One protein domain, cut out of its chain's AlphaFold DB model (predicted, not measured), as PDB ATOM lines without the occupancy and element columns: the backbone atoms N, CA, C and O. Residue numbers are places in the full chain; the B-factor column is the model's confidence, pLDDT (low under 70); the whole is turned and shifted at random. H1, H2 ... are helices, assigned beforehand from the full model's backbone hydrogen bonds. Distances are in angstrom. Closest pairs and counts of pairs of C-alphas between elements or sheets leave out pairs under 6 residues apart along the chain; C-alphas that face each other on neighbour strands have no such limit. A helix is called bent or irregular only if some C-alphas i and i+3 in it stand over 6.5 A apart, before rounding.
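Overview. This is residues 552 to 609 of the 609 residues of an uncharacterized protein of Bacteroidetes bacterium 4572_114 (UniProt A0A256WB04). Three helices, H2, H3 and H4, make a small bundle with their centres in a triangle: H2 and H4 lie side by side and H3 runs back along H2. The short H1 sits by the last turn of H3, the short H5 packs on the first residues of H3, and a tail, residues 606 to 609, sticks out beyond H5. The printed part has 58 residues with five named helices, H1 to H5 in order, and no named strand; its class is all helix. It is compact, with a radius of gyration of the C-alphas of 11.1 A, yet elongated, spanning 36 by 20 by 16 A with the tail.

Arrangement. H1, residues 552 to 555, touches residues 579 to 582 alone of H3, residues 569 to 582; the closest C-alphas, of Ala 554 and Ala 582, are 5.2 A apart. H2, residues 557 to 566, forms a helical hairpin with H3, opposite ways at a shallow tilt of 21 degrees; residues 575 to 579 alone of H3 touch it, closest at the C-alphas of Val 564 and Val 575, 6.2 A. H3 is the hub, touching three helices. H4, residues 588 to 596, touches H2 the same way at a shallow tilt of 5 degrees, closest at the C-alphas of His 561 and Val 590, 4.9 A. H3 and H4 are near each other, with 5 pairs of C-alphas within 10 A. H5, residues 598 to 601, touches H3, closest at the C-alphas of Pro 569 and Val 600, 5.0 A; H5 and H2 are apart. In H2 and H4 every O i to N i+4 pair is within hydrogen-bond range, in H3 8 of 10; H1 and H5 are too short for such a pair.

Along the chain. H1 begins at C-alpha 552, (56.154, 37.767, -38.069). H2 is 14.0 A long, H3 20.5 A and H4 12.1 A from first to last C-alpha; H1 measures 5.8 A and H5 5.0 A. H3 is irregular: C-alphas 570 and 573 are 7.7 A apart. H5 ends at C-alpha 601, (43.766, 28.897, -24.354).

Size, cuts and confidence. The C-alphas farthest apart, of Gly 555 and Thr 609, the chain's last residue, are 37.3 A apart. The printed part has no cut, and the four links between helices are tight. The model's mean pLDDT over the printed part is 74.0, and residues 598 to 609 are under 70.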
ATOM      1  N   VAL A 552      56.569  37.439 -39.436       76.44
ATOM      2  CA  VAL A 552      56.154  37.767 -38.069       76.44
ATOM      3  C   VAL A 552      54.631  37.864 -38.001       76.44
ATOM      4  O   VAL A 552      54.020  38.640 -38.735       76.44
ATOM      5  N   ASP A 553      54.017  37.041 -37.147       80.56
ATOM      6  CA  ASP A 553      52.560  36.946 -36.953       80.56
ATOM      7  C   ASP A 553      51.766  36.830 -38.267       80.56
ATOM      8  O   ASP A 553      50.680  37.397 -38.415       80.56
ATOM      9  N   ALA A 554      52.339  36.134 -39.257       78.62
ATOM     10  CA  ALA A 554      51.787  35.994 -40.606       78.62
ATOM     11  C   ALA A 554      51.465  37.334 -41.315       78.62
ATOM     12  O   ALA A 554      50.583  37.393 -42.179       78.62
ATOM     13  N   GLY A 555      52.176  38.411 -40.969       76.50
ATOM     14  CA  GLY A 555      52.039  39.720 -41.602       76.50
ATOM     15  C   GLY A 555      51.075  40.680 -40.912       76.50
ATOM     16  O   GLY A 555      50.857  41.776 -41.432       76.50
ATOM     17  N   ASN A 556      50.474  40.294 -39.780       83.81
ATOM     18  CA  ASN A 556      49.505  41.126 -39.071       83.81
ATOM     19  C   ASN A 556      49.559  40.940 -37.546       83.81
ATOM     20  O   ASN A 556      48.661  40.351 -36.944       83.81
ATOM     21  N   THR A 557      50.591  41.500 -36.916       82.50
ATOM     22  CA  THR A 557      50.763  41.482 -35.455       82.50
ATOM     23  C   THR A 557      49.591  42.108 -34.699       82.50
ATOM     24  O   THR A 557      49.167  41.553 -33.692       82.50
ATOM     25  N   GLU A 558      49.049  43.243 -35.159       84.38
ATOM     26  CA  GLU A 558      47.948  43.934 -34.465       84.38
ATOM     27  C   GLU A 558      46.660  43.106 -34.506       84.38
ATOM     28  O   GLU A 558      46.041  42.899 -33.465       84.38
ATOM     29  N   GLY A 559      46.309  42.556 -35.674       84.81
ATOM     30  CA  GLY A 559      45.143  41.685 -35.819       84.81
ATOM     31  C   GLY A 559      45.267  40.410 -34.991       84.81
ATOM     32  O   GLY A 559      44.396  40.137 -34.173       84.81
ATOM     33  N   LEU A 560      46.389  39.690 -35.112       83.88
ATOM     34  CA  LEU A 560      46.587  38.450 -34.358       83.88
ATOM     35  C   LEU A 560      46.629  38.704 -32.842       83.88
ATOM     36  O   LEU A 560      46.115  37.908 -32.059       83.88
ATOM     37  N   HIS A 561      47.197  39.833 -32.409       85.94
ATOM     38  CA  HIS A 561      47.135  40.256 -31.012       85.94
ATOM     39  C   HIS A 561      45.693  40.525 -30.561       85.94
ATOM     40  O   HIS A 561      45.312  40.069 -29.485       85.94
ATOM     41  N   GLU A 562      44.889  41.254 -31.343       84.69
ATOM     42  CA  GLU A 562      43.484  41.517 -31.013       84.69
ATOM     43  C   GLU A 562      42.658  40.227 -30.952       84.69
ATOM     44  O   GLU A 562      41.898  40.049 -29.996       84.69
ATOM     45  N   ASP A 563      42.856  39.311 -31.898       83.69
ATOM     46  CA  ASP A 563      42.165  38.020 -31.947       83.69
ATOM     47  C   ASP A 563      42.480  37.189 -30.696       83.69
ATOM     48  O   ASP A 563      41.573  36.697 -30.018       83.69
ATOM     49  N   VAL A 564      43.753  37.127 -30.290       83.06
ATOM     50  CA  VAL A 564      44.166  36.467 -29.041       83.06
ATOM     51  C   VAL A 564      43.605  37.191 -27.815       83.06
ATOM     52  O   VAL A 564      43.033  36.562 -26.922       83.06
ATOM     53  N   TYR A 565      43.732  38.515 -27.748       82.31
ATOM     54  CA  TYR A 565      43.408  39.304 -26.561       82.31
ATOM     55  C   TYR A 565      41.896  39.452 -26.317       82.31
ATOM     56  O   TYR A 565      41.454  39.541 -25.167       82.31
ATOM     57  N   TYR A 566      41.069  39.440 -27.359       83.62
ATOM     58  CA  TYR A 566      39.609  39.491 -27.232       83.62
ATOM     59  C   TYR A 566      38.932  38.120 -27.322       83.62
ATOM     60  O   TYR A 566      37.725  38.047 -27.086       83.62
ATOM     61  N   SER A 567      39.702  37.048 -27.540       82.56
ATOM     62  CA  SER A 567      39.198  35.673 -27.600       82.56
ATOM     63  C   SER A 567      38.365  35.260 -26.383       82.56
ATOM     64  O   SER A 567      38.601  35.677 -25.234       82.56
ATOM     65  N   THR A 568      37.388  34.393 -26.655       81.31
ATOM     66  CA  THR A 568      36.530  33.734 -25.667       81.31
ATOM     67  C   THR A 568      36.660  32.202 -25.739       81.31
ATOM     68  O   THR A 568      37.083  31.672 -26.764       81.31
ATOM     69  N   PRO A 569      36.276  31.439 -24.691       75.69
ATOM     70  CA  PRO A 569      36.487  29.982 -24.651       75.69
ATOM     71  C   PRO A 569      35.996  29.179 -25.876       75.69
ATOM     72  O   PRO A 569      36.687  28.242 -26.278       75.69
ATOM     73  N   PRO A 570      34.865  29.519 -26.532       77.25
ATOM     74  CA  PRO A 570      34.447  28.852 -27.771       77.25
ATOM     75  C   PRO A 570      35.392  29.036 -28.977       77.25
ATOM     76  O   PRO A 570      35.350  28.210 -29.884       77.25
ATOM     77  N   GLU A 571      36.227  30.081 -28.993       76.06
ATOM     78  CA  GLU A 571      37.116  30.475 -30.109       76.06
ATOM     79  C   GLU A 571      38.550  29.933 -29.945       76.06
ATOM     80  O   GLU A 571      39.393  30.063 -30.831       76.06
ATOM     81  N   THR A 572      38.827  29.247 -28.833       75.69
ATOM     82  CA  THR A 572      40.151  28.734 -28.445       75.69
ATOM     83  C   THR A 572      40.872  27.939 -29.534       75.69
ATOM     84  O   THR A 572      42.059  28.145 -29.772       75.69
ATOM     85  N   MET A 573      40.180  27.008 -30.199       74.31
ATOM     86  CA  MET A 573      40.804  26.168 -31.233       74.31
ATOM     87  C   MET A 573      41.137  26.940 -32.510       74.31
ATOM     88  O   MET A 573      42.058  26.547 -33.225       74.31
ATOM     89  N   GLU A 574      40.393  28.002 -32.805       80.75
ATOM     90  CA  GLU A 574      40.603  28.844 -33.983       80.75
ATOM     91  C   GLU A 574      41.856  29.698 -33.781       80.75
ATOM     92  O   GLU A 574      42.823  29.540 -34.524       80.75
ATOM     93  N   VAL A 575      41.916  30.426 -32.663       81.44
ATOM     94  CA  VAL A 575      43.074  31.242 -32.260       81.44
ATOM     95  C   VAL A 575      44.340  30.394 -32.092       81.44
ATOM     96  O   VAL A 575      45.414  30.762 -32.564       81.44
ATOM     97  N   TYR A 576      44.234  29.205 -31.486       79.69
ATOM     98  CA  TYR A 576      45.367  28.279 -31.372       79.69
ATOM     99  C   TYR A 576      45.889  27.827 -32.744       79.69
ATOM    100  O   TYR A 576      47.098  27.728 -32.951       79.69
ATOM    101  N   THR A 577      44.993  27.561 -33.697       77.62
ATOM    102  CA  THR A 577      45.379  27.151 -35.054       77.62
ATOM    103  C   THR A 577      46.051  28.299 -35.805       77.62
ATOM    104  O   THR A 577      47.042  28.072 -36.498       77.62
ATOM    105  N   GLU A 578      45.566  29.529 -35.643       80.75
ATOM    106  CA  GLU A 578      46.177  30.730 -36.223       80.75
ATOM    107  C   GLU A 578      47.586  30.975 -35.676       80.75
ATOM    108  O   GLU A 578      48.530  31.129 -36.454       80.75
ATOM    109  N   MET A 579      47.769  30.873 -34.357       77.75
ATOM    110  CA  MET A 579      49.087  30.981 -33.728       77.75
ATOM    111  C   MET A 579      50.046  29.865 -34.167       77.75
ATOM    112  O   MET A 579      51.221  30.116 -34.432       77.75
ATOM    113  N   MET A 580      49.563  28.624 -34.280       79.00
ATOM    114  CA  MET A 580      50.379  27.497 -34.751       79.00
ATOM    115  C   MET A 580      50.767  27.627 -36.227       79.00
ATOM    116  O   MET A 580      51.844  27.174 -36.604       79.00
ATOM    117  N   ASN A 581      49.929  28.260 -37.052       78.50
ATOM    118  CA  ASN A 581      50.241  28.536 -38.456       78.50
ATOM    119  C   ASN A 581      51.248  29.683 -38.626       78.50
ATOM    120  O   ASN A 581      52.001  29.677 -39.596       78.50
ATOM    121  N   ALA A 582      51.275  30.644 -37.696       76.88
ATOM    122  CA  ALA A 582      52.280  31.710 -37.648       76.88
ATOM    123  C   ALA A 582      53.594  31.275 -36.956       76.88
ATOM    124  O   ALA A 582      54.626  31.931 -37.095       76.88
ATOM    125  N   SER A 583      53.594  30.143 -36.240       72.75
ATOM    126  CA  SER A 583      54.788  29.542 -35.635       72.75
ATOM    127  C   SER A 583      55.797  29.089 -36.707       72.75
ATOM    128  O   SER A 583      55.391  28.514 -37.720       72.75
ATOM    129  N   PRO A 584      57.117  29.286 -36.517       72.75
ATOM    130  CA  PRO A 584      57.821  29.732 -35.305       72.75
ATOM    131  C   PRO A 584      57.956  31.256 -35.133       72.75
ATOM    132  O   PRO A 584      58.600  31.689 -34.184       72.75
ATOM    133  N   TYR A 585      57.375  32.069 -36.013       80.25
ATOM    134  CA  TYR A 585      57.614  33.515 -36.093       80.25
ATOM    135  C   TYR A 585      56.540  34.332 -35.358       80.25
ATOM    136  O   TYR A 585      56.021  35.312 -35.882       80.25
ATOM    137  N   LEU A 586      56.185  33.920 -34.141       81.50
ATOM    138  CA  LEU A 586      55.259  34.685 -33.301       81.50
ATOM    139  C   LEU A 586      56.001  35.830 -32.605       81.50
ATOM    140  O   LEU A 586      57.070  35.604 -32.039       81.50
ATOM    141  N   SER A 587      55.433  37.036 -32.619       80.25
ATOM    142  CA  SER A 587      56.002  38.177 -31.899       80.25
ATOM    143  C   SER A 587      55.771  38.082 -30.392       80.25
ATOM    144  O   SER A 587      54.790  37.499 -29.917       80.25
ATOM    145  N   ASP A 588      56.629  38.757 -29.626       75.50
ATOM    146  CA  ASP A 588      56.490  38.874 -28.170       75.50
ATOM    147  C   ASP A 588      55.148  39.490 -27.753       75.50
ATOM    148  O   ASP A 588      54.608  39.141 -26.702       75.50
ATOM    149  N   THR A 589      54.570  40.360 -28.586       80.19
ATOM    150  CA  THR A 589      53.250  40.969 -28.374       80.19
ATOM    151  C   THR A 589      52.144  39.911 -28.366       80.19
ATOM    152  O   THR A 589      51.338  39.864 -27.433       80.19
ATOM    153  N   VAL A 590      52.127  39.018 -29.362       82.56
ATOM    154  CA  VAL A 590      51.126  37.944 -29.478       82.56
ATOM    155  C   VAL A 590      51.362  36.856 -28.427       82.56
ATOM    156  O   VAL A 590      50.413  36.400 -27.786       82.56
ATOM    157  N   VAL A 591      52.621  36.484 -28.173       80.44
ATOM    158  CA  VAL A 591      52.976  35.511 -27.124       80.44
ATOM    159  C   VAL A 591      52.576  36.028 -25.738       80.44
ATOM    160  O   VAL A 591      52.002  35.284 -24.941       80.44
ATOM    161  N   SER A 592      52.797  37.313 -25.457       79.44
ATOM    162  CA  SER A 592      52.391  37.940 -24.194       79.44
ATOM    163  C   SER A 592      50.873  37.962 -24.019       79.44
ATOM    164  O   SER A 592      50.381  37.669 -22.927       79.44
ATOM    165  N   ALA A 593      50.116  38.263 -25.079       80.94
ATOM    166  CA  ALA A 593      48.656  38.213 -25.044       80.94
ATOM    167  C   ALA A 593      48.141  36.787 -24.790       80.94
ATOM    168  O   ALA A 593      47.228  36.599 -23.984       80.94
ATOM    169  N   ALA A 594      48.769  35.777 -25.396       79.62
ATOM    170  CA  ALA A 594      48.408  34.377 -25.189       79.62
ATOM    171  C   ALA A 594      48.662  33.915 -23.746       79.62
ATOM    172  O   ALA A 594      47.838  33.208 -23.170       79.62
ATOM    173  N   ILE A 595      49.755  34.371 -23.126       79.62
ATOM    174  CA  ILE A 595      50.032  34.123 -21.701       79.62
ATOM    175  C   ILE A 595      48.964  34.779 -20.814       79.62
ATOM    176  O   ILE A 595      48.515  34.185 -19.839       79.62
ATOM    177  N   GLN A 596      48.511  35.992 -21.142       79.62
ATOM    178  CA  GLN A 596      47.446  36.663 -20.382       79.62
ATOM    179  C   GLN A 596      46.073  35.994 -20.545       79.62
ATOM    180  O   GLN A 596      45.210  36.164 -19.685       79.62
ATOM    181  N   LYS A 597      45.888  35.235 -21.629       77.81
ATOM    182  CA  LYS A 597      44.670  34.493 -21.986       77.81
ATOM    183  C   LYS A 597      44.802  32.989 -21.776       77.81
ATOM    184  O   LYS A 597      44.081  32.199 -22.382       77.81
ATOM    185  N   GLU A 598      45.704  32.588 -20.886       67.75
ATOM    186  CA  GLU A 598      45.959  31.194 -20.527       67.75
ATOM    187  C   GLU A 598      44.676  30.452 -20.089       67.75
ATOM    188  O   GLU A 598      44.478  29.286 -20.425       67.75
ATOM    189  N   ASP A 599      43.754  31.130 -19.401       65.88
ATOM    190  CA  ASP A 599      42.462  30.588 -18.957       65.88
ATOM    191  C   ASP A 599      41.491  30.263 -20.104       65.88
ATOM    192  O   ASP A 599      40.640  29.383 -19.959       65.88
ATOM    193  N   VAL A 600      41.641  30.945 -21.239       67.38
ATOM    194  CA  VAL A 600      40.911  30.688 -22.483       67.38
ATOM    195  C   VAL A 600      41.641  29.622 -23.308       67.38
ATOM    196  O   VAL A 600      41.016  28.679 -23.779       67.38
ATOM    197  N   LEU A 601      42.971  29.704 -23.419       64.38
ATOM    198  CA  LEU A 601      43.766  28.897 -24.354       64.38
ATOM    199  C   LEU A 601      44.157  27.486 -23.856       64.38
ATOM    200  O   LEU A 601      44.566  26.653 -24.664       64.38
ATOM    201  N   ILE A 602      44.017  27.172 -22.559       58.22
ATOM    202  CA  ILE A 602      44.415  25.867 -21.977       58.22
ATOM    203  C   ILE A 602      43.343  24.760 -22.074       58.22
ATOM    204  O   ILE A 602      43.661  23.579 -21.875       58.22
ATOM    205  N   GLU A 603      42.085  25.053 -22.427       50.88
ATOM    206  CA  GLU A 603      41.024  24.022 -22.406       50.88
ATOM    207  C   GLU A 603      41.179  22.888 -23.445       50.88
ATOM    208  O   GLU A 603      40.485  21.874 -23.362       50.88
ATOM    209  N   THR A 604      42.144  22.964 -24.362       49.34
ATOM    210  CA  THR A 604      42.411  21.926 -25.376       49.34
ATOM    211  C   THR A 604      43.441  20.878 -24.941       49.34
ATOM    212  O   THR A 604      43.597  19.856 -25.606       49.34
ATOM    213  N   GLY A 605      44.092  21.049 -23.784       46.12
ATOM    214  CA  GLY A 605      45.046  20.073 -23.240       46.12
ATOM    215  C   GLY A 605      44.437  18.985 -22.345       46.12
ATOM    216  O   GLY A 605      45.180  18.153 -21.817       46.12
ATOM    217  N   ARG A 606      43.116  18.987 -22.098       43.50
ATOM    218  CA  ARG A 606      42.508  18.126 -21.063       43.50
ATOM    219  C   ARG A 606      41.246  17.356 -21.453       43.50
ATOM    220  O   ARG A 606      40.377  17.173 -20.608       43.50
ATOM    221  N   LEU A 607      41.190  16.821 -22.671       35.78
ATOM    222  CA  LEU A 607      40.339  15.693 -23.100       35.78
ATOM    223  C   LEU A 607      41.128  15.011 -24.241       35.78
ATOM    224  O   LEU A 607      41.379  15.661 -25.240       35.78
ATOM    225  N   GLU A 608      41.680  13.800 -24.169       35.06
ATOM    226  CA  GLU A 608      41.175  12.513 -23.688       35.06
ATOM    227  C   GLU A 608      42.319  11.624 -23.134       35.06
ATOM    228  O   GLU A 608      43.501  11.946 -23.238       35.06
ATOM    229  N   THR A 609      41.910  10.516 -22.512       36.75
ATOM    230  CA  THR A 609      42.675   9.345 -22.028       36.75
ATOM    231  C   THR A 609      43.779   8.808 -22.926       36.75
ATOM    232  O   THR A 609      43.538   8.723 -24.150       36.75
TER     233      THR A 609